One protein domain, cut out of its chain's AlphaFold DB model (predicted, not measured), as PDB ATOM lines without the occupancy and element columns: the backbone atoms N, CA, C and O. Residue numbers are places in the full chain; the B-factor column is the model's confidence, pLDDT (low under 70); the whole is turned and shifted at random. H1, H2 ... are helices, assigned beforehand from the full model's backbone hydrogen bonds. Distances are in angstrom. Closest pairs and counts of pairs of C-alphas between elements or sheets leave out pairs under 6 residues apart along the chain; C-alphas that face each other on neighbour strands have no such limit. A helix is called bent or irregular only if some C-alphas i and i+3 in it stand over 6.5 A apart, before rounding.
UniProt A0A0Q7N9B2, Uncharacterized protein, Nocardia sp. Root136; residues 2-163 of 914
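AT A GLANCE: This is residues 2 to 163 of the 914 residues of an uncharacterized protein of Nocardia sp. Root136 (UniProt A0A0Q7N9B2). Picture a long thin rod built along one long helix, H4: H2a runs back beside its first part, H5 folds back beside its far end, and short H1 crosses it. H2b and H3 make a helical hairpin that lengthens the rod, H3 nearly in line with H4. The printed part has 162 residues with five named helices, H1 to H5 in order, and no named strand: all helix. It is extended, with a radius of gyration of the C-alphas of 30.5 A and spans of 108 by 24 by 18 A.

IN THESE COORDINATES: Find C-alpha 7 at (12.472, 42.103, -5.788), where H1, residues 7 to 16, begins; it is only just irregular, C-alphas 8 and 11 being 7.0 A apart. H2, residues 25 to 59, was assigned as one helix by its hydrogen bonds but is bent, with C-alphas 44 and 47 6.6 A apart; its arms are H2a, residues 25 to 44, 27.9 A, and H2b, residues 47 to 59. H3 is residues 65 to 78. H4, residues 84 to 128, runs 65.3 A from (-26.164, 17.414, -18.451). H5, residues 135 to 160, 36.2 A, is irregular, C-alphas 136 and 139 being 8.2 A apart, and ends at C-alpha 160 at (12.035, 34.371, 6.660).

HOW THE PARTS SIT: Start at the hub, H4. H2a touches it at a shallow tilt of 20 degrees, opposite ways, closest at C-alphas 32 and 95, 4.2 A. H1 touches its residue 116 alone, about perpendicular at 83 degrees; C-alphas 12 and 116 are closest, 7.0 A. H4 and H5 form a hairpin, C-alphas 128 and 145 being closest at 6.2 A. H3 touches H4 only at the corner, and only just, with 3 pairs of C-alphas within 8 A; Leu 78 and Ile 84 are closest, 5.7 A. In the hairpin of H2b and H3, C-alphas 58 and 67 are closest, 6.2 A. Every O i to N i+4 pair is within hydrogen-bond range in H2a, H2b and H4, against 3 of 6 in H1, 9 of 10 in H3 and 20 of 22 in H5.

THE WHOLE: The C-alphas of Gly 64 and Val 136 are farthest apart, 107.8 A. The printed part has no cut and no long link. Look for pLDDT under 70 at residue 13 and residues 129 to 163.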
ATOM      1  N   SER A   2      -0.515  34.558  -4.465       83.94
ATOM      2  CA  SER A   2       0.399  34.303  -5.566       83.94
ATOM      3  C   SER A   2       1.844  34.555  -5.143       83.94
ATOM      4  O   SER A   2       2.206  35.578  -4.556       83.94
ATOM      5  N   LEU A   3       2.685  33.565  -5.413       87.94
ATOM      6  CA  LEU A   3       4.120  33.582  -5.247       87.94
ATOM      7  C   LEU A   3       4.682  34.642  -6.184       87.94
ATOM      8  O   LEU A   3       4.830  34.465  -7.402       87.94
ATOM      9  N   HIS A   4       5.008  35.777  -5.580       86.69
ATOM     10  CA  HIS A   4       5.741  36.841  -6.227       86.69
ATOM     11  C   HIS A   4       7.234  36.641  -6.033       86.69
ATOM     12  O   HIS A   4       7.719  36.267  -4.965       86.69
ATOM     13  N   TRP A   5       7.980  36.934  -7.090       82.38
ATOM     14  CA  TRP A   5       9.426  36.923  -7.016       82.38
ATOM     15  C   TRP A   5       9.928  38.051  -6.097       82.38
ATOM     16  O   TRP A   5       9.608  39.217  -6.367       82.38
ATOM     17  N   PRO A   6      10.751  37.757  -5.071       80.25
ATOM     18  CA  PRO A   6      11.336  38.787  -4.218       80.25
ATOM     19  C   PRO A   6      12.158  39.767  -5.058       80.25
ATOM     20  O   PRO A   6      13.037  39.363  -5.829       80.25
ATOM     21  N   SER A   7      11.873  41.063  -4.939       80.06
ATOM     22  CA  SER A   7      12.472  42.103  -5.788       80.06
ATOM     23  C   SER A   7      14.008  42.102  -5.743       80.06
ATOM     24  O   SER A   7      14.673  42.339  -6.751       80.06
ATOM     25  N   GLU A   8      14.568  41.720  -4.599       76.44
ATOM     26  CA  GLU A   8      15.988  41.645  -4.285       76.44
ATOM     27  C   GLU A   8      16.704  40.510  -5.027       76.44
ATOM     28  O   GLU A   8      17.900  40.606  -5.302       76.44
ATOM     29  N   LEU A   9      15.988  39.437  -5.381       77.38
ATOM     30  CA  LEU A   9      16.556  38.278  -6.072       77.38
ATOM     31  C   LEU A   9      16.483  38.407  -7.600       77.38
ATOM     32  O   LEU A   9      17.017  37.552  -8.304       77.38
ATOM     33  N   ARG A  10      15.862  39.467  -8.150       76.56
ATOM     34  CA  ARG A  10      15.741  39.677  -9.616       76.56
ATOM     35  C   ARG A  10      17.090  39.783 -10.321       76.56
ATOM     36  O   ARG A  10      17.219  39.407 -11.480       76.56
ATOM     37  N   LEU A  11      18.113  40.272  -9.624       79.94
ATOM     38  CA  LEU A  11      19.465  40.315 -10.176       79.94
ATOM     39  C   LEU A  11      20.028  38.897 -10.394       79.94
ATOM     40  O   LEU A  11      20.737  38.648 -11.363       79.94
ATOM     41  N   LEU A  12      19.707  37.956  -9.500       76.12
ATOM     42  CA  LEU A  12      20.208  36.584  -9.567       76.12
ATOM     43  C   LEU A  12      19.523  35.767 -10.665       76.12
ATOM     44  O   LEU A  12      20.190  34.944 -11.284       76.12
ATOM     45  N   THR A  13      18.248  36.011 -10.974       69.56
ATOM     46  CA  THR A  13      17.588  35.340 -12.111       69.56
ATOM     47  C   THR A  13      18.226  35.704 -13.442       69.56
ATOM     48  O   THR A  13      18.406  34.817 -14.274       69.56
ATOM     49  N   TYR A  14      18.678  36.953 -13.606       76.50
ATOM     50  CA  TYR A  14      19.474  37.350 -14.772       76.50
ATOM     51  C   TYR A  14      20.761  36.519 -14.901       76.50
ATOM     52  O   TYR A  14      21.114  36.090 -15.995       76.50
ATOM     53  N   VAL A  15      21.434  36.227 -13.781       74.31
ATOM     54  CA  VAL A  15      22.671  35.422 -13.764       74.31
ATOM     55  C   VAL A  15      22.404  33.942 -14.052       74.31
ATOM     56  O   VAL A  15      23.209  33.292 -14.713       74.31
ATOM     57  N   VAL A  16      21.287  33.398 -13.567       75.00
ATOM     58  CA  VAL A  16      20.918  31.985 -13.777       75.00
ATOM     59  C   VAL A  16      20.307  31.757 -15.168       75.00
ATOM     60  O   VAL A  16      20.268  30.623 -15.644       75.00
ATOM     61  N   GLY A  17      19.865  32.822 -15.845       80.12
ATOM     62  CA  GLY A  17      19.282  32.755 -17.187       80.12
ATOM     63  C   GLY A  17      17.943  32.013 -17.236       80.12
ATOM     64  O   GLY A  17      17.548  31.540 -18.298       80.12
ATOM     65  N   GLN A  18      17.263  31.867 -16.094       74.31
ATOM     66  CA  GLN A  18      15.943  31.240 -16.002       74.31
ATOM     67  C   GLN A  18      14.876  32.332 -15.990       74.31
ATOM     68  O   GLN A  18      14.939  33.255 -15.176       74.31
ATOM     69  N   VAL A  19      13.906  32.221 -16.897       81.31
ATOM     70  CA  VAL A  19      12.744  33.114 -16.936       81.31
ATOM     71  C   VAL A  19      11.789  32.710 -15.814       81.31
ATOM     72  O   VAL A  19      11.522  31.524 -15.613       81.31
ATOM     73  N   TRP A  20      11.322  33.691 -15.045       86.25
ATOM     74  CA  TRP A  20      10.307  33.467 -14.020       86.25
ATOM     75  C   TRP A  20       8.974  33.146 -14.709       86.25
ATOM     76  O   TRP A  20       8.592  33.886 -15.610       86.25
ATOM     77  N   PRO A  21       8.264  32.070 -14.336       87.69
ATOM     78  CA  PRO A  21       6.966  31.788 -14.929       87.69
ATOM     79  C   PRO A  21       5.969  32.887 -14.530       87.69
ATOM     80  O   PRO A  21       5.698  33.093 -13.348       87.69
ATOM     81  N   ASP A  22       5.420  33.577 -15.531       90.19
ATOM     82  CA  ASP A  22       4.480  34.694 -15.342       90.19
ATOM     83  C   ASP A  22       3.087  34.248 -14.877       90.19
ATOM     84  O   ASP A  22       2.300  35.067 -14.407       90.19
ATOM     85  N   GLY A  23       2.777  32.953 -15.004       90.81
ATOM     86  CA  GLY A  23       1.487  32.396 -14.610       90.81
ATOM     87  C   GLY A  23       1.156  32.707 -13.151       90.81
ATOM     88  O   GLY A  23       2.007  32.569 -12.274       90.81
ATOM     89  N   ASP A  24      -0.077  33.137 -12.900       93.56
ATOM     90  CA  ASP A  24      -0.615  33.397 -11.566       93.56
ATOM     91  C   ASP A  24      -1.360  32.139 -11.090       93.56
ATOM     92  O   ASP A  24      -2.495  31.880 -11.500       93.56
ATOM     93  N   GLU A  25      -0.686  31.306 -10.296       94.12
ATOM     94  CA  GLU A  25      -1.218  30.035  -9.797       94.12
ATOM     95  C   GLU A  25      -2.490  30.219  -8.970       94.12
ATOM     96  O   GLU A  25      -3.394  29.401  -9.099       94.12
ATOM     97  N   ASP A  26      -2.633  31.315  -8.219       95.00
ATOM     98  CA  ASP A  26      -3.860  31.609  -7.473       95.00
ATOM     99  C   ASP A  26      -5.048  31.790  -8.415       95.00
ATOM    100  O   ASP A  26      -6.122  31.237  -8.186       95.00
ATOM    101  N   LYS A  27      -4.862  32.556  -9.498       94.62
ATOM    102  CA  LYS A  27      -5.915  32.751 -10.505       94.62
ATOM    103  C   LYS A  27      -6.234  31.453 -11.231       94.62
ATOM    104  O   LYS A  27      -7.397  31.196 -11.530       94.62
ATOM    105  N   MET A  28      -5.226  30.624 -11.489       93.75
ATOM    106  CA  MET A  28      -5.430  29.299 -12.067       93.75
ATOM    107  C   MET A  28      -6.204  28.376 -11.116       93.75
ATOM    108  O   MET A  28      -7.124  27.695 -11.560       93.75
ATOM    109  N   PHE A  29      -5.888  28.373  -9.817       95.44
ATOM    110  CA  PHE A  29      -6.637  27.627  -8.805       95.44
ATOM    111  C   PHE A  29      -8.073  28.143  -8.675       95.44
ATOM    112  O   PHE A  29      -9.001  27.339  -8.639       95.44
ATOM    113  N   ALA A  30      -8.280  29.461  -8.689       95.19
ATOM    114  CA  ALA A  30      -9.612  30.060  -8.679       95.19
ATOM    115  C   ALA A  30     -10.419  29.681  -9.933       95.19
ATOM    116  O   ALA A  30     -11.595  29.342  -9.832       95.19
ATOM    117  N   MET A  31      -9.784  29.674 -11.108       96.38
ATOM    118  CA  MET A  31     -10.410  29.224 -12.354       96.38
ATOM    119  C   MET A  31     -10.765  27.736 -12.294       96.38
ATOM    120  O   MET A  31     -11.881  27.361 -12.642       96.38
ATOM    121  N   ALA A  32      -9.846  26.892 -11.819       96.81
ATOM    122  CA  ALA A  32     -10.098  25.472 -11.607       96.81
ATOM    123  C   ALA A  32     -11.295  25.248 -10.677       96.81
ATOM    124  O   ALA A  32     -12.172  24.443 -10.990       96.81
ATOM    125  N   GLN A  33     -11.359  25.998  -9.573       96.81
ATOM    126  CA  GLN A  33     -12.467  25.935  -8.633       96.81
ATOM    127  C   GLN A  33     -13.778  26.394  -9.276       96.81
ATOM    128  O   GLN A  33     -14.777  25.706  -9.124       96.81
ATOM    129  N   GLY A  34     -13.771  27.462 -10.080       96.88
ATOM    130  CA  GLY A  34     -14.956  27.907 -10.819       96.88
ATOM    131  C   GLY A  34     -15.534  26.829 -11.746       96.88
ATOM    132  O   GLY A  34     -16.748  26.643 -11.793       96.88
ATOM    133  N   TRP A  35     -14.678  26.060 -12.429       97.81
ATOM    134  CA  TRP A  35     -15.113  24.917 -13.246       97.81
ATOM    135  C   TRP A  35     -15.685  23.770 -12.404       97.81
ATOM    136  O   TRP A  35     -16.694  23.174 -12.782       97.81
ATOM    137  N   LEU A  36     -15.056  23.462 -11.267       96.69
ATOM    138  CA  LEU A  36     -15.515  22.413 -10.353       96.69
ATOM    139  C   LEU A  36     -16.839  22.784  -9.671       96.69
ATOM    140  O   LEU A  36     -17.726  21.938  -9.573       96.69
ATOM    141  N   ASP A  37     -16.998  24.041  -9.262       97.06
ATOM    142  CA  ASP A  37     -18.226  24.569  -8.668       97.06
ATOM    143  C   ASP A  37     -19.366  24.577  -9.688       97.06
ATOM    144  O   ASP A  37     -20.485  24.188  -9.364       97.06
ATOM    145  N   ALA A  38     -19.087  24.946 -10.943       97.25
ATOM    146  CA  ALA A  38     -20.066  24.871 -12.022       97.25
ATOM    147  C   ALA A  38     -20.507  23.424 -12.300       97.25
ATOM    148  O   ALA A  38     -21.706  23.169 -12.414       97.25
ATOM    149  N   ALA A  39     -19.571  22.467 -12.338       97.50
ATOM    150  CA  ALA A  39     -19.903  21.045 -12.457       97.50
ATOM    151  C   ALA A  39     -20.786  20.572 -11.291       97.50
ATOM    152  O   ALA A  39     -21.821  19.939 -11.509       97.50
ATOM    153  N   ALA A  40     -20.420  20.929 -10.055       97.06
ATOM    154  CA  ALA A  40     -21.190  20.586  -8.863       97.06
ATOM    155  C   ALA A  40     -22.593  21.216  -8.880       97.06
ATOM    156  O   ALA A  40     -23.564  20.541  -8.549       97.06
ATOM    157  N   ALA A  41     -22.723  22.472  -9.318       95.81
ATOM    158  CA  ALA A  41     -24.003  23.167  -9.425       95.81
ATOM    159  C   ALA A  41     -24.923  22.547 -10.491       95.81
ATOM    160  O   ALA A  41     -26.133  22.439 -10.273       95.81
ATOM    161  N   MET A  42     -24.372  22.102 -11.627       96.38
ATOM    162  CA  MET A  42     -25.139  21.362 -12.636       96.38
ATOM    163  C   MET A  42     -25.710  20.064 -12.053       96.38
ATOM    164  O   MET A  42     -26.900  19.783 -12.206       96.38
ATOM    165  N   GLU A  43     -24.894  19.311 -11.318       95.94
ATOM    166  CA  GLU A  43     -25.305  18.049 -10.696       95.94
ATOM    167  C   GLU A  43     -26.291  18.243  -9.537       95.94
ATOM    168  O   GLU A  43     -27.244  17.475  -9.407       95.94
ATOM    169  N   SER A  44     -26.096  19.266  -8.698       96.62
ATOM    170  CA  SER A  44     -26.922  19.487  -7.508       96.62
ATOM    171  C   SER A  44     -28.238  20.200  -7.799       96.62
ATOM    172  O   SER A  44     -29.211  19.990  -7.077       96.62
ATOM    173  N   SER A  45     -28.268  21.068  -8.812       96.12
ATOM    174  CA  SER A  45     -29.391  21.985  -9.041       96.12
ATOM    175  C   SER A  45     -30.125  21.673 -10.338       96.12
ATOM    176  O   SER A  45     -31.351  21.567 -10.343       96.12
ATOM    177  N   VAL A  46     -29.390  21.481 -11.437       94.88
ATOM    178  CA  VAL A  46     -29.998  21.341 -12.767       94.88
ATOM    179  C   VAL A  46     -30.539  19.932 -12.983       94.88
ATOM    180  O   VAL A  46     -31.696  19.780 -13.379       94.88
ATOM    181  N   ALA A  47     -29.761  18.894 -12.659       93.06
ATOM    182  CA  ALA A  47     -30.213  17.512 -12.828       93.06
ATOM    183  C   ALA A  47     -31.486  17.190 -12.006       93.06
ATOM    184  O   ALA A  47     -32.427  16.619 -12.566       93.06
ATOM    185  N   PRO A  48     -31.619  17.596 -10.725       95.44
ATOM    186  CA  PRO A  48     -32.859  17.389  -9.977       95.44
ATOM    187  C   PRO A  48     -34.035  18.216 -10.503       95.44
ATOM    188  O   PRO A  48     -35.156  17.708 -10.532       95.44
ATOM    189  N   ALA A  49     -33.801  19.458 -10.944       95.50
ATOM    190  CA  ALA A  49     -34.850  20.296 -11.528       95.50
ATOM    191  C   ALA A  49     -35.416  19.677 -12.814       95.50
ATOM    192  O   ALA A  49     -36.632  19.657 -13.000       95.50
ATOM    193  N   LEU A  50     -34.559  19.098 -13.657       94.69
ATOM    194  CA  LEU A  50     -34.994  18.387 -14.856       94.69
ATOM    195  C   LEU A  50     -35.748  17.101 -14.539       94.69
ATOM    196  O   LEU A  50     -36.799  16.878 -15.126       94.69
ATOM    197  N   ARG A  51     -35.295  16.303 -13.565       95.25
ATOM    198  CA  ARG A  51     -36.053  15.123 -13.104       95.25
ATOM    199  C   ARG A  51     -37.429  15.513 -12.551       95.25
ATOM    200  O   ARG A  51     -38.423  14.831 -12.795       95.25
ATOM    201  N   ALA A  52     -37.519  16.632 -11.830       95.81
ATOM    202  CA  ALA A  52     -38.793  17.158 -11.346       95.81
ATOM    203  C   ALA A  52     -39.694  17.634 -12.500       95.81
ATOM    204  O   ALA A  52     -40.886  17.314 -12.518       95.81
ATOM    205  N   ALA A  53     -39.126  18.344 -13.479       94.56
ATOM    206  CA  ALA A  53     -39.829  18.783 -14.681       94.56
ATOM    207  C   ALA A  53     -40.321  17.592 -15.515       94.56
ATOM    208  O   ALA A  53     -41.468  17.591 -15.951       94.56
ATOM    209  N   GLU A  54     -39.509  16.545 -15.658       95.25
ATOM    210  CA  GLU A  54     -39.883  15.280 -16.288       95.25
ATOM    211  C   GLU A  54     -41.071  14.645 -15.569       95.25
ATOM    212  O   GLU A  54     -42.099  14.362 -16.184       95.25
ATOM    213  N   HIS A  55     -40.998  14.498 -14.247       96.12
ATOM    214  CA  HIS A  55     -42.107  13.958 -13.464       96.12
ATOM    215  C   HIS A  55     -43.393  14.786 -13.611       96.12
ATOM    216  O   HIS A  55     -44.489  14.220 -13.667       96.12
ATOM    217  N   GLN A  56     -43.288  16.114 -13.692       96.06
ATOM    218  CA  GLN A  56     -44.437  17.001 -13.874       96.06
ATOM    219  C   GLN A  56     -45.009  16.937 -15.294       96.06
ATOM    220  O   GLN A  56     -46.226  16.826 -15.447       96.06
ATOM    221  N   ALA A  57     -44.156  16.937 -16.319       94.81
ATOM    222  CA  ALA A  57     -44.556  16.780 -17.711       94.81
ATOM    223  C   ALA A  57     -45.280  15.445 -17.909       94.81
ATOM    224  O   ALA A  57     -46.391  15.401 -18.438       94.81
ATOM    225  N   LEU A  58     -44.718  14.357 -17.376       96.19
ATOM    226  CA  LEU A  58     -45.312  13.030 -17.477       96.19
ATOM    227  C   LEU A  58     -46.643  12.914 -16.724       96.19
ATOM    228  O   LEU A  58     -47.482  12.110 -17.121       96.19
ATOM    229  N   ARG A  59     -46.911  13.704 -15.677       96.06
ATOM    230  CA  ARG A  59     -48.229  13.698 -15.007       96.06
ATOM    231  C   ARG A  59     -49.372  14.166 -15.912       96.06
ATOM    232  O   ARG A  59     -50.493  13.707 -15.714       96.06
ATOM    233  N   GLY A  60     -49.099  15.016 -16.903       94.44
ATOM    234  CA  GLY A  60     -50.096  15.445 -17.892       94.44
ATOM    235  C   GLY A  60     -50.534  14.330 -18.850       94.44
ATOM    236  O   GLY A  60     -51.616  14.400 -19.425       94.44
ATOM    237  N   TYR A  61     -49.731  13.269 -18.974       94.31
ATOM    238  CA  TYR A  61     -49.978  12.150 -19.879       94.31
ATOM    239  C   TYR A  61     -50.250  10.876 -19.082       94.31
ATOM    240  O   TYR A  61     -49.326  10.188 -18.651       94.31
ATOM    241  N   VAL A  62     -51.527  10.531 -18.896       89.88
ATOM    242  CA  VAL A  62     -51.942   9.360 -18.097       89.88
ATOM    243  C   VAL A  62     -51.361   8.053 -18.659       89.88
ATOM    244  O   VAL A  62     -50.879   7.214 -17.902       89.88
ATOM    245  N   SER A  63     -51.356   7.897 -19.984       90.81
ATOM    246  CA  SER A  63     -50.822   6.728 -20.695       90.81
ATOM    247  C   SER A  63     -50.697   7.010 -22.196       90.81
ATOM    248  O   SER A  63     -51.354   7.919 -22.700       90.81
ATOM    249  N   GLY A  64     -49.917   6.204 -22.922       94.50
ATOM    250  CA  GLY A  64     -49.840   6.233 -24.389       94.50
ATOM    251  C   GLY A  64     -48.423   6.429 -24.931       94.50
ATOM    252  O   GLY A  64     -47.493   6.722 -24.178       94.50
ATOM    253  N   SER A  65     -48.265   6.279 -26.248       90.56
ATOM    254  CA  SER A  65     -46.982   6.435 -26.952       90.56
ATOM    255  C   SER A  65     -46.359   7.820 -26.750       90.56
ATOM    256  O   SER A  65     -45.149   7.918 -26.584       90.56
ATOM    257  N   GLY A  66     -47.180   8.873 -26.656       90.88
ATOM    258  CA  GLY A  66     -46.710  10.231 -26.365       90.88
ATOM    259  C   GLY A  66     -46.006  10.357 -25.008       90.88
ATOM    260  O   GLY A  66     -44.972  11.008 -24.920       90.88
ATOM    261  N   ARG A  67     -46.496   9.666 -23.964       95.50
ATOM    262  CA  ARG A  67     -45.832   9.635 -22.646       95.50
ATOM    263  C   ARG A  67     -44.448   8.993 -22.748       95.50
ATOM    264  O   ARG A  67     -43.499   9.515 -22.179       95.50
ATOM    265  N   ALA A  68     -44.351   7.863 -23.449       93.06
ATOM    266  CA  ALA A  68     -43.095   7.136 -23.618       93.06
ATOM    267  C   ALA A  68     -42.076   7.939 -24.440       93.06
ATOM    268  O   ALA A  68     -40.905   7.968 -24.084       93.06
ATOM    269  N   PHE A  69     -42.532   8.629 -25.490       93.31
ATOM    270  CA  PHE A  69     -41.689   9.507 -26.299       93.31
ATOM    271  C   PHE A  69     -41.143  10.687 -25.484       93.31
ATOM    272  O   PHE A  69     -39.940  10.917 -25.482       93.31
ATOM    273  N   ILE A  70     -42.003  11.391 -24.737       93.12
ATOM    274  CA  ILE A  70     -41.580  12.514 -23.883       93.12
ATOM    275  C   ILE A  70     -40.615  12.040 -22.791       93.12
ATOM    276  O   ILE A  70     -39.622  12.712 -22.535       93.12
ATOM    277  N   ALA A  71     -40.884  10.885 -22.172       94.25
ATOM    278  CA  ALA A  71     -39.983  10.302 -21.182       94.25
ATOM    279  C   ALA A  71     -38.606  10.008 -21.794       94.25
ATOM    280  O   ALA A  71     -37.604  10.438 -21.246       94.25
ATOM    281  N   ALA A  72     -38.560   9.344 -22.954       93.56
ATOM    282  CA  ALA A  72     -37.305   9.013 -23.623       93.56
ATOM    283  C   ALA A  72     -36.495  10.260 -24.012       93.56
ATOM    284  O   ALA A  72     -35.275  10.263 -23.874       93.56
ATOM    285  N   GLU A  73     -37.152  11.328 -24.470       93.12
ATOM    286  CA  GLU A  73     -36.441  12.536 -24.895       93.12
ATOM    287  C   GLU A  73     -35.937  13.380 -23.725       93.12
ATOM    288  O   GLU A  73     -34.848  13.947 -23.804       93.12
ATOM    289  N   LEU A  74     -36.675  13.416 -22.613       94.25
ATOM    290  CA  LEU A  74     -36.198  14.032 -21.374       94.25
ATOM    291  C   LEU A  74     -35.093  13.197 -20.712       94.25
ATOM    292  O   LEU A  74     -34.153  13.772 -20.165       94.25
ATOM    293  N   ASP A  75     -35.155  11.869 -20.824       93.69
ATOM    294  CA  ASP A  75     -34.107  10.970 -20.333       93.69
ATOM    295  C   ASP A  75     -32.789  11.187 -21.090       93.69
ATOM    296  O   ASP A  75     -31.746  11.285 -20.456       93.69
ATOM    297  N   LYS A  76     -32.815  11.423 -22.412       90.69
ATOM    298  CA  LYS A  76     -31.608  11.793 -23.190       90.69
ATOM    299  C   LYS A  76     -30.937  13.089 -22.720       90.69
ATOM    300  O   LYS A  76     -29.722  13.236 -22.853       90.69
ATOM    301  N   LEU A  77     -31.710  14.047 -22.198       94.88
ATOM    302  CA  LEU A  77     -31.160  15.287 -21.632       94.88
ATOM    303  C   LEU A  77     -30.489  15.040 -20.274       94.88
ATOM    304  O   LEU A  77     -29.547  15.748 -19.911       94.88
ATOM    305  N   LEU A  78     -30.963  14.042 -19.525       93.94
ATOM    306  CA  LEU A  78     -30.409  13.649 -18.232       93.94
ATOM    307  C   LEU A  78     -29.210  12.706 -18.374       93.94
ATOM    308  O   LEU A  78     -28.215  12.914 -17.687       93.94
ATOM    309  N   VAL A  79     -29.285  11.729 -19.280       89.88
ATOM    310  CA  VAL A  79     -28.316  10.642 -19.464       89.88
ATOM    311  C   VAL A  79     -27.998  10.461 -20.954       89.88
ATOM    312  O   VAL A  79     -28.889  10.336 -21.788       89.88
ATOM    313  N   GLY A  80     -26.709  10.429 -21.304       88.81
ATOM    314  CA  GLY A  80     -26.234  10.253 -22.684       88.81
ATOM    315  C   GLY A  80     -25.086  11.189 -23.068       88.81
ATOM    316  O   GLY A  80     -24.650  12.019 -22.274       88.81
ATOM    317  N   GLU A  81     -24.594  11.084 -24.302       83.69
ATOM    318  CA  GLU A  81     -23.424  11.849 -24.777       83.69
ATOM    319  C   GLU A  81     -23.651  13.369 -24.822       83.69
ATOM    320  O   GLU A  81     -22.705  14.145 -24.717       83.69
ATOM    321  N   GLN A  82     -24.907  13.800 -24.945       86.50
ATOM    322  CA  GLN A  82     -25.308  15.214 -24.952       86.50
ATOM    323  C   GLN A  82     -26.046  15.620 -23.670       86.50
ATOM    324  O   GLN A  82     -26.723  16.645 -23.630       86.50
ATOM    325  N   SER A  83     -25.939  14.798 -22.627       95.31
ATOM    326  CA  SER A  83     -26.638  15.027 -21.371       95.31
ATOM    327  C   SER A  83     -25.952  16.058 -20.484       95.31
ATOM    328  O   SER A  83     -24.762  16.361 -20.615       95.31
ATOM    329  N   ILE A  84     -26.704  16.549 -19.502       94.88
ATOM    330  CA  ILE A  84     -26.164  17.414 -18.451       94.88
ATOM    331  C   ILE A  84     -25.153  16.678 -17.573       94.88
ATOM    332  O   ILE A  84     -24.203  17.301 -17.104       94.88
ATOM    333  N   GLU A  85     -25.287  15.360 -17.404       93.38
ATOM    334  CA  GLU A  85     -24.279  14.550 -16.712       93.38
ATOM    335  C   GLU A  85     -22.942  14.564 -17.466       93.38
ATOM    336  O   GLU A  85     -21.894  14.810 -16.863       93.38
ATOM    337  N   GLN A  86     -22.964  14.403 -18.794       94.06
ATOM    338  CA  GLN A  86     -21.750  14.494 -19.608       94.06
ATOM    339  C   GLN A  86     -21.163  15.912 -19.598       94.06
ATOM    340  O   GLN A  86     -19.944  16.080 -19.521       94.06
ATOM    341  N   LEU A  87     -22.008  16.947 -19.627       96.25
ATOM    342  CA  LEU A  87     -21.556  18.334 -19.527       96.25
ATOM    343  C   LEU A  87     -20.862  18.603 -18.182       96.25
ATOM    344  O   LEU A  87     -19.756  19.143 -18.165       96.25
ATOM    345  N   ALA A  88     -21.454  18.169 -17.068       96.75
ATOM    346  CA  ALA A  88     -20.849  18.289 -15.744       96.75
ATOM    347  C   ALA A  88     -19.524  17.509 -15.647       96.75
ATOM    348  O   ALA A  88     -18.542  18.016 -15.096       96.75
ATOM    349  N   ALA A  89     -19.453  16.314 -16.243       94.44
ATOM    350  CA  ALA A  89     -18.218  15.536 -16.329       94.44
ATOM    351  C   ALA A  89     -17.114  16.281 -17.102       94.44
ATOM    352  O   ALA A  89     -15.974  16.343 -16.635       94.44
ATOM    353  N   ASN A  90     -17.454  16.918 -18.226       95.69
ATOM    354  CA  ASN A  90     -16.515  17.724 -19.008       95.69
ATOM    355  C   ASN A  90     -16.017  18.945 -18.211       95.69
ATOM    356  O   ASN A  90     -14.813  19.205 -18.167       95.69
ATOM    357  N   PHE A  91     -16.909  19.664 -17.516       97.31
ATOM    358  CA  PHE A  91     -16.535  20.789 -16.646       97.31
ATOM    359  C   PHE A  91     -15.592  20.338 -15.523       97.31
ATOM    360  O   PHE A  91     -14.568  20.977 -15.269       97.31
ATOM    361  N   ARG A  92     -15.869  19.186 -14.902       97.88
ATOM    362  CA  ARG A  92     -14.998  18.587 -13.883       97.88
ATOM    363  C   ARG A  92     -13.618  18.240 -14.437       97.88
ATOM    364  O   ARG A  92     -12.610  18.484 -13.769       97.88
ATOM    365  N   GLN A  93     -13.553  17.693 -15.648       95.00
ATOM    366  CA  GLN A  93     -12.290  17.370 -16.306       95.00
ATOM    367  C   GLN A  93     -11.457  18.632 -16.575       95.00
ATOM    368  O   GLN A  93     -10.256  18.637 -16.296       95.00
ATOM    369  N   ILE A  94     -12.088  19.711 -17.052       95.69
ATOM    370  CA  ILE A  94     -11.430  21.009 -17.276       95.69
ATOM    371  C   ILE A  94     -10.944  21.612 -15.951       95.69
ATOM    372  O   ILE A  94      -9.804  22.068 -15.861       95.69
ATOM    373  N   GLY A  95     -11.766  21.571 -14.900       96.62
ATOM    374  CA  GLY A  95     -11.367  22.042 -13.573       96.62
ATOM    375  C   GLY A  95     -10.168  21.271 -13.020       96.62
ATOM    376  O   GLY A  95      -9.201  21.867 -12.550       96.62
ATOM    377  N   THR A  96     -10.171  19.945 -13.166       94.81
ATOM    378  CA  THR A  96      -9.082  19.076 -12.694       94.81
ATOM    379  C   THR A  96      -7.776  19.332 -13.451       94.81
ATOM    380  O   THR A  96      -6.720  19.478 -12.835       94.81
ATOM    381  N   SER A  97      -7.828  19.445 -14.783       93.25
ATOM    382  CA  SER A  97      -6.635  19.738 -15.588       93.25
ATOM    383  C   SER A  97      -6.071  21.132 -15.294       93.25
ATOM    384  O   SER A  97      -4.856  21.292 -15.169       93.25
ATOM    385  N   THR A  98      -6.946  22.121 -15.083       95.75
ATOM    386  CA  THR A  98      -6.561  23.482 -14.686       95.75
ATOM    387  C   THR A  98      -5.887  23.489 -13.313       95.75
ATOM    388  O   THR A  98      -4.843  24.124 -13.151       95.75
ATOM    389  N   ARG A  99      -6.417  22.734 -12.340       95.25
ATOM    390  CA  ARG A  99      -5.810  22.589 -11.007       95.25
ATOM    391  C   ARG A  99      -4.410  21.982 -11.095       95.25
ATOM    392  O   ARG A  99      -3.486  22.516 -10.495       95.25
ATOM    393  N   HIS A 100      -4.223  20.927 -11.891       90.81
ATOM    394  CA  HIS A 100      -2.898  20.328 -12.095       90.81
ATOM    395  C   HIS A 100      -1.895  21.296 -12.729       90.81
ATOM    396  O   HIS A 100      -0.726  21.336 -12.333       90.81
ATOM    397  N   ALA A 101      -2.342  22.100 -13.691       92.12
ATOM    398  CA  ALA A 101      -1.500  23.123 -14.290       92.12
ATOM    399  C   ALA A 101      -1.123  24.214 -13.266       92.12
ATOM    400  O   ALA A 101       0.034  24.628 -13.232       92.12
ATOM    401  N   ALA A 102      -2.048  24.612 -12.382       94.44
ATOM    402  CA  ALA A 102      -1.778  25.552 -11.289       94.44
ATOM    403  C   ALA A 102      -0.700  25.015 -10.331       94.44
ATOM    404  O   ALA A 102       0.309  25.683 -10.104       94.44
ATOM    405  N   THR A 103      -0.844  23.765  -9.878       91.75
ATOM    406  CA  THR A 103       0.145  23.081  -9.027       91.75
ATOM    407  C   THR A 103       1.519  22.997  -9.694       91.75
ATOM    408  O   THR A 103       2.543  23.159  -9.036       91.75
ATOM    409  N   THR A 104       1.568  22.789 -11.012       89.56
ATOM    410  CA  THR A 104       2.836  22.714 -11.761       89.56
ATOM    411  C   THR A 104       3.539  24.077 -11.837       89.56
ATOM    412  O   THR A 104       4.771  24.152 -11.761       89.56
ATOM    413  N   ILE A 105       2.777  25.169 -11.983       91.25
ATOM    414  CA  ILE A 105       3.315  26.541 -11.970       91.25
ATOM    415  C   ILE A 105       3.885  26.865 -10.588       91.25
ATOM    416  O   ILE A 105       5.030  27.313 -10.491       91.25
ATOM    417  N   GLU A 106       3.121  26.581  -9.536       92.56
ATOM    418  CA  GLU A 106       3.531  26.749  -8.143       92.56
ATOM    419  C   GLU A 106       4.820  25.965  -7.840       92.56
ATOM    420  O   GLU A 106       5.810  26.542  -7.383       92.56
ATOM    421  N   GLU A 107       4.863  24.674  -8.190       90.94
ATOM    422  CA  GLU A 107       6.039  23.813  -8.014       90.94
ATOM    423  C   GLU A 107       7.267  24.401  -8.722       90.94
ATOM    424  O   GLU A 107       8.365  24.480  -8.159       90.94
ATOM    425  N   THR A 108       7.081  24.878  -9.955       89.38
ATOM    426  CA  THR A 108       8.155  25.478 -10.749       89.38
ATOM    427  C   THR A 108       8.683  26.754 -10.097       89.38
ATOM    428  O   THR A 108       9.901  26.938 -10.015       89.38
ATOM    429  N   LYS A 109       7.799  27.620  -9.586       92.38
ATOM    430  CA  LYS A 109       8.180  28.844  -8.865       92.38
ATOM    431  C   LYS A 109       8.964  28.531  -7.597       92.38
ATOM    432  O   LYS A 109      10.038  29.104  -7.391       92.38
ATOM    433  N   ILE A 110       8.481  27.590  -6.787       88.38
ATOM    434  CA  ILE A 110       9.155  27.169  -5.554       88.38
ATOM    435  C   ILE A 110      10.535  26.583  -5.883       88.38
ATOM    436  O   ILE A 110      11.532  26.971  -5.269       88.38
ATOM    437  N   MET A 111      10.637  25.719  -6.899       85.00
ATOM    438  CA  MET A 111      11.915  25.150  -7.338       85.00
ATOM    439  C   MET A 111      12.911  26.239  -7.763       85.00
ATOM    440  O   MET A 111      14.089  26.169  -7.402       85.00
ATOM    441  N   ILE A 112      12.465  27.263  -8.500       85.00
ATOM    442  CA  ILE A 112      13.332  28.376  -8.911       85.00
ATOM    443  C   ILE A 112      13.821  29.147  -7.681       85.00
ATOM    444  O   ILE A 112      15.034  29.336  -7.550       85.00
ATOM    445  N   ILE A 113      12.927  29.520  -6.757       84.19
ATOM    446  CA  ILE A 113      13.293  30.214  -5.508       84.19
ATOM    447  C   ILE A 113      14.344  29.405  -4.741       84.19
ATOM    448  O   ILE A 113      15.387  29.940  -4.358       84.19
ATOM    449  N   LEU A 114      14.112  28.103  -4.573       82.94
ATOM    450  CA  LEU A 114      15.017  27.212  -3.856       82.94
ATOM    451  C   LEU A 114      16.373  27.060  -4.557       82.94
ATOM    452  O   LEU A 114      17.416  27.106  -3.901       82.94
ATOM    453  N   SER A 115      16.386  26.928  -5.885       80.56
ATOM    454  CA  SER A 115      17.626  26.821  -6.661       80.56
ATOM    455  C   SER A 115      18.475  28.095  -6.574       80.56
ATOM    456  O   SER A 115      19.691  28.018  -6.388       80.56
ATOM    457  N   VAL A 116      17.838  29.271  -6.618       82.44
ATOM    458  CA  VAL A 116      18.511  30.570  -6.495       82.44
ATOM    459  C   VAL A 116      19.004  30.797  -5.069       82.44
ATOM    460  O   VAL A 116      20.139  31.239  -4.886       82.44
ATOM    461  N   ALA A 117      18.214  30.434  -4.057       79.69
ATOM    462  CA  ALA A 117      18.643  30.483  -2.662       79.69
ATOM    463  C   ALA A 117      19.858  29.570  -2.415       79.69
ATOM    464  O   ALA A 117      20.817  29.975  -1.753       79.69
ATOM    465  N   MET A 118      19.863  28.369  -3.001       82.44
ATOM    466  CA  MET A 118      20.990  27.442  -2.904       82.44
ATOM    467  C   MET A 118      22.233  27.979  -3.620       82.44
ATOM    468  O   MET A 118      23.331  27.911  -3.069       82.44
ATOM    469  N   LEU A 119      22.087  28.563  -4.812       80.88
ATOM    470  CA  LEU A 119      23.198  29.210  -5.514       80.88
ATOM    471  C   LEU A 119      23.771  30.372  -4.694       80.88
ATOM    472  O   LEU A 119      24.987  30.477  -4.541       80.88
ATOM    473  N   ALA A 120      22.910  31.213  -4.116       77.56
ATOM    474  CA  ALA A 120      23.332  32.299  -3.239       77.56
ATOM    475  C   ALA A 120      24.102  31.766  -2.017       77.56
ATOM    476  O   ALA A 120      25.134  32.331  -1.649       77.56
ATOM    477  N   ALA A 121      23.663  30.644  -1.436       77.25
ATOM    478  CA  ALA A 121      24.374  29.969  -0.353       77.25
ATOM    479  C   ALA A 121      25.734  29.402  -0.803       77.25
ATOM    480  O   ALA A 121      26.719  29.535  -0.079       77.25
ATOM    481  N   GLN A 122      25.826  28.823  -2.005       81.94
ATOM    482  CA  GLN A 122      27.086  28.325  -2.569       81.94
ATOM    483  C   GLN A 122      28.077  29.456  -2.849       81.94
ATOM    484  O   GLN A 122      29.255  29.320  -2.525       81.94
ATOM    485  N   ILE A 123      27.603  30.580  -3.397       75.94
ATOM    486  CA  ILE A 123      28.413  31.783  -3.595       75.94
ATOM    487  C   ILE A 123      28.896  32.274  -2.229       75.94
ATOM    488  O   ILE A 123      30.102  32.365  -2.013       75.94
ATOM    489  N   ALA A 124      27.997  32.497  -1.268       74.31
ATOM    490  CA  ALA A 124      28.369  32.931   0.077       74.31
ATOM    491  C   ALA A 124      29.398  31.989   0.734       74.31
ATOM    492  O   ALA A 124      30.368  32.458   1.325       74.31
ATOM    493  N   GLY A 125      29.241  30.671   0.567       77.12
ATOM    494  CA  GLY A 125      30.189  29.663   1.040       77.12
ATOM    495  C   GLY A 125      31.554  29.733   0.347       77.12
ATOM    496  O   GLY A 125      32.581  29.663   1.020       77.12
ATOM    497  N   ALA A 126      31.589  29.938  -0.972       74.62
ATOM    498  CA  ALA A 126      32.831  30.111  -1.728       74.62
ATOM    499  C   ALA A 126      33.604  31.367  -1.289       74.62
ATOM    500  O   ALA A 126      34.828  31.336  -1.175       74.62
ATOM    501  N   TRP A 127      32.892  32.451  -0.967       74.00
ATOM    502  CA  TRP A 127      33.490  33.662  -0.396       74.00
ATOM    503  C   TRP A 127      33.900  33.497   1.075       74.00
ATOM    504  O   TRP A 127      34.785  34.208   1.550       74.00
ATOM    505  N   LEU A 128      33.289  32.560   1.807       73.06
ATOM    506  CA  LEU A 128      33.612  32.294   3.209       73.06
ATOM    507  C   LEU A 128      34.923  31.501   3.385       73.06
ATOM    508  O   LEU A 128      35.566  31.639   4.436       73.06
ATOM    509  N   TRP A 129      35.336  30.751   2.352       69.00
ATOM    510  CA  TRP A 129      36.602  30.009   2.251       69.00
ATOM    511  C   TRP A 129      37.256  30.171   0.864       69.00
ATOM    512  O   TRP A 129      37.253  29.230   0.066       69.00
ATOM    513  N   PRO A 130      37.843  31.341   0.554       59.41
ATOM    514  CA  PRO A 130      38.534  31.535  -0.713       59.41
ATOM    515  C   PRO A 130      39.723  30.562  -0.817       59.41
ATOM    516  O   PRO A 130      40.523  30.470   0.121       59.41
ATOM    517  N   PRO A 131      39.873  29.821  -1.929       50.03
ATOM    518  CA  PRO A 131      41.003  28.925  -2.097       50.03
ATOM    519  C   PRO A 131      42.282  29.764  -2.238       50.03
ATOM    520  O   PRO A 131      42.496  30.439  -3.240       50.03
ATOM    521  N   THR A 132      43.156  29.700  -1.229       58.47
ATOM    522  CA  THR A 132      44.587  30.080  -1.290       58.47
ATOM    523  C   THR A 132      44.971  31.568  -1.408       58.47
ATOM    524  O   THR A 132      45.955  31.891  -2.066       58.47
ATOM    525  N   ALA A 133      44.303  32.493  -0.707       43.44
ATOM    526  CA  ALA A 133      44.851  33.851  -0.545       43.44
ATOM    527  C   ALA A 133      45.993  33.874   0.512       43.44
ATOM    528  O   ALA A 133      45.763  33.445   1.647       43.44
ATOM    529  N   PRO A 134      47.220  34.346   0.189       49.09
ATOM    530  CA  PRO A 134      48.316  34.493   1.154       49.09
ATOM    531  C   PRO A 134      47.944  35.430   2.315       49.09
ATOM    532  O   PRO A 134      47.181  36.376   2.138       49.09
ATOM    533  N   ALA A 135      48.532  35.209   3.495       49.94
ATOM    534  CA  ALA A 135      48.172  35.827   4.785       49.94
ATOM    535  C   ALA A 135      48.198  37.377   4.870       49.94
ATOM    536  O   ALA A 135      47.891  37.931   5.923       49.94
ATOM    537  N   VAL A 136      48.542  38.093   3.797       47.22
ATOM    538  CA  VAL A 136      48.742  39.553   3.795       47.22
ATOM    539  C   VAL A 136      47.446  40.339   3.503       47.22
ATOM    540  O   VAL A 136      47.371  41.523   3.812       47.22
ATOM    541  N   GLU A 137      46.365  39.697   3.040       46.53
ATOM    542  CA  GLU A 137      45.070  40.357   2.745       46.53
ATOM    543  C   GLU A 137      43.953  40.072   3.773       46.53
ATOM    544  O   GLU A 137      42.760  40.155   3.474       46.53
ATOM    545  N   ALA A 138      44.305  39.770   5.027       49.44
ATOM    546  CA  ALA A 138      43.336  39.422   6.076       49.44
ATOM    547  C   ALA A 138      42.261  40.508   6.333       49.44
ATOM    548  O   ALA A 138      41.128  40.181   6.693       49.44
ATOM    549  N   ALA A 139      42.575  41.789   6.102       50.78
ATOM    550  CA  ALA A 139      41.624  42.893   6.262       50.78
ATOM    551  C   ALA A 139      40.581  42.960   5.127       50.78
ATOM    552  O   ALA A 139      39.394  43.152   5.397       50.78
ATOM    553  N   ALA A 140      40.991  42.735   3.871       50.38
ATOM    554  CA  ALA A 140      40.087  42.679   2.718       50.38
ATOM    555  C   ALA A 140      39.198  41.428   2.771       50.38
ATOM    556  O   ALA A 140      37.993  41.501   2.526       50.38
ATOM    557  N   ILE A 141      39.763  40.297   3.204       48.59
ATOM    558  CA  ILE A 141      39.015  39.061   3.447       48.59
ATOM    559  C   ILE A 141      38.005  39.267   4.587       48.59
ATOM    560  O   ILE A 141      36.845  38.891   4.443       48.59
ATOM    561  N   GLY A 142      38.392  39.923   5.688       53.12
ATOM    562  CA  GLY A 142      37.495  40.225   6.809       53.12
ATOM    563  C   GLY A 142      36.332  41.155   6.436       53.12
ATOM    564  O   GLY A 142      35.185  40.881   6.796       53.12
ATOM    565  N   ALA A 143      36.606  42.211   5.662       52.03
ATOM    566  CA  ALA A 143      35.586  43.130   5.151       52.03
ATOM    567  C   ALA A 143      34.604  42.425   4.203       52.03
ATOM    568  O   ALA A 143      33.389  42.602   4.315       52.03
ATOM    569  N   THR A 144      35.121  41.559   3.333       46.53
ATOM    570  CA  THR A 144      34.309  40.758   2.415       46.53
ATOM    571  C   THR A 144      33.449  39.741   3.164       46.53
ATOM    572  O   THR A 144      32.258  39.622   2.889       46.53
ATOM    573  N   ARG A 145      33.996  39.085   4.200       51.25
ATOM    574  CA  ARG A 145      33.245  38.182   5.089       51.25
ATOM    575  C   ARG A 145      32.077  38.898   5.760       51.25
ATOM    576  O   ARG A 145      30.960  38.393   5.757       51.25
ATOM    577  N   ALA A 146      32.320  40.087   6.312       57.34
ATOM    578  CA  ALA A 146      31.289  40.884   6.972       57.34
ATOM    579  C   ALA A 146      30.208  41.377   5.992       57.34
ATOM    580  O   ALA A 146      29.027  41.394   6.345       57.34
ATOM    581  N   ALA A 147      30.589  41.744   4.762       52.12
ATOM    582  CA  ALA A 147      29.647  42.119   3.711       52.12
ATOM    583  C   ALA A 147      28.769  40.930   3.289       52.12
ATOM    584  O   ALA A 147      27.547  41.064   3.252       52.12
ATOM    585  N   VAL A 148      29.368  39.753   3.081       49.25
ATOM    586  CA  VAL A 148      28.647  38.513   2.767       49.25
ATOM    587  C   VAL A 148      27.702  38.130   3.902       49.25
ATOM    588  O   VAL A 148      26.534  37.880   3.637       49.25
ATOM    589  N   TYR A 149      28.125  38.187   5.170       57.25
ATOM    590  CA  TYR A 149      27.223  37.913   6.295       57.25
ATOM    591  C   TYR A 149      26.038  38.883   6.365       57.25
ATOM    592  O   TYR A 149      24.933  38.456   6.689       57.25
ATOM    593  N   ARG A 150      26.218  40.172   6.038       64.19
ATOM    594  CA  ARG A 150      25.093  41.122   5.971       64.19
ATOM    595  C   ARG A 150      24.146  40.811   4.817       64.19
ATOM    596  O   ARG A 150      22.937  40.849   5.024       64.19
ATOM    597  N   VAL A 151      24.674  40.491   3.635       56.06
ATOM    598  CA  VAL A 151      23.859  40.142   2.459       56.06
ATOM    599  C   VAL A 151      23.122  38.822   2.690       56.06
ATOM    600  O   VAL A 151      21.914  38.766   2.490       56.06
ATOM    601  N   SER A 152      23.798  37.793   3.204       51.19
ATOM    602  CA  SER A 152      23.192  36.504   3.549       51.19
ATOM    603  C   SER A 152      22.157  36.632   4.663       51.19
ATOM    604  O   SER A 152      21.080  36.066   4.534       51.19
ATOM    605  N   ASN A 153      22.413  37.403   5.725       64.31
ATOM    606  CA  ASN A 153      21.417  37.606   6.784       64.31
ATOM    607  C   ASN A 153      20.205  38.405   6.295       64.31
ATOM    608  O   ASN A 153      19.101  38.154   6.766       64.31
ATOM    609  N   ARG A 154      20.386  39.328   5.342       63.88
ATOM    610  CA  ARG A 154      19.275  40.059   4.724       63.88
ATOM    611  C   ARG A 154      18.477  39.170   3.771       63.88
ATOM    612  O   ARG A 154      17.259  39.181   3.842       63.88
ATOM    613  N   ALA A 155      19.142  38.334   2.973       53.97
ATOM    614  CA  ALA A 155      18.484  37.323   2.147       53.97
ATOM    615  C   ALA A 155      17.721  36.297   3.002       53.97
ATOM    616  O   ALA A 155      16.586  35.968   2.691       53.97
ATOM    617  N   LEU A 156      18.298  35.842   4.119       60.59
ATOM    618  CA  LEU A 156      17.627  34.953   5.072       60.59
ATOM    619  C   LEU A 156      16.468  35.635   5.806       60.59
ATOM    620  O   LEU A 156      15.498  34.962   6.126       60.59
ATOM    621  N   ALA A 157      16.550  36.939   6.078       65.81
ATOM    622  CA  ALA A 157      15.438  37.692   6.653       65.81
ATOM    623  C   ALA A 157      14.272  37.807   5.660       65.81
ATOM    624  O   ALA A 157      13.154  37.476   6.026       65.81
ATOM    625  N   VAL A 158      14.556  38.144   4.396       57.91
ATOM    626  CA  VAL A 158      13.554  38.196   3.311       57.91
ATOM    627  C   VAL A 158      12.938  36.819   3.056       57.91
ATOM    628  O   VAL A 158      11.728  36.698   2.923       57.91
ATOM    629  N   ILE A 159      13.748  35.753   3.056       56.72
ATOM    630  CA  ILE A 159      13.236  34.378   2.986       56.72
ATOM    631  C   ILE A 159      12.367  34.077   4.212       56.72
ATOM    632  O   ILE A 159      11.321  33.465   4.063       56.72
ATOM    633  N   GLY A 160      12.768  34.532   5.402       64.81
ATOM    634  CA  GLY A 160      12.035  34.371   6.660       64.81
ATOM    635  C   GLY A 160      10.681  35.081   6.716       64.81
ATOM    636  O   GLY A 160       9.824  34.654   7.485       64.81
ATOM    637  N   GLU A 161      10.485  36.122   5.907       67.75
ATOM    638  CA  GLU A 161       9.226  36.865   5.782       67.75
ATOM    639  C   GLU A 161       8.200  36.160   4.882       67.75
ATOM    640  O   GLU A 161       7.031  36.540   4.894       67.75
ATOM    641  N   ILE A 162       8.594  35.109   4.148       61.78
ATOM    642  CA  ILE A 162       7.662  34.297   3.360       61.78
ATOM    643  C   ILE A 162       6.768  33.502   4.333       61.78
ATOM    644  O   ILE A 162       7.293  32.656   5.074       61.78
ATOM    645  N   PRO A 163       5.440  33.734   4.355       57.28
ATOM    646  CA  PRO A 163       4.524  33.006   5.229       57.28
ATOM    647  C   PRO A 163       4.658  31.494   5.020       57.28
ATOM    648  O   PRO A 163       4.779  31.041   3.887       57.28
TER     649      PRO A 163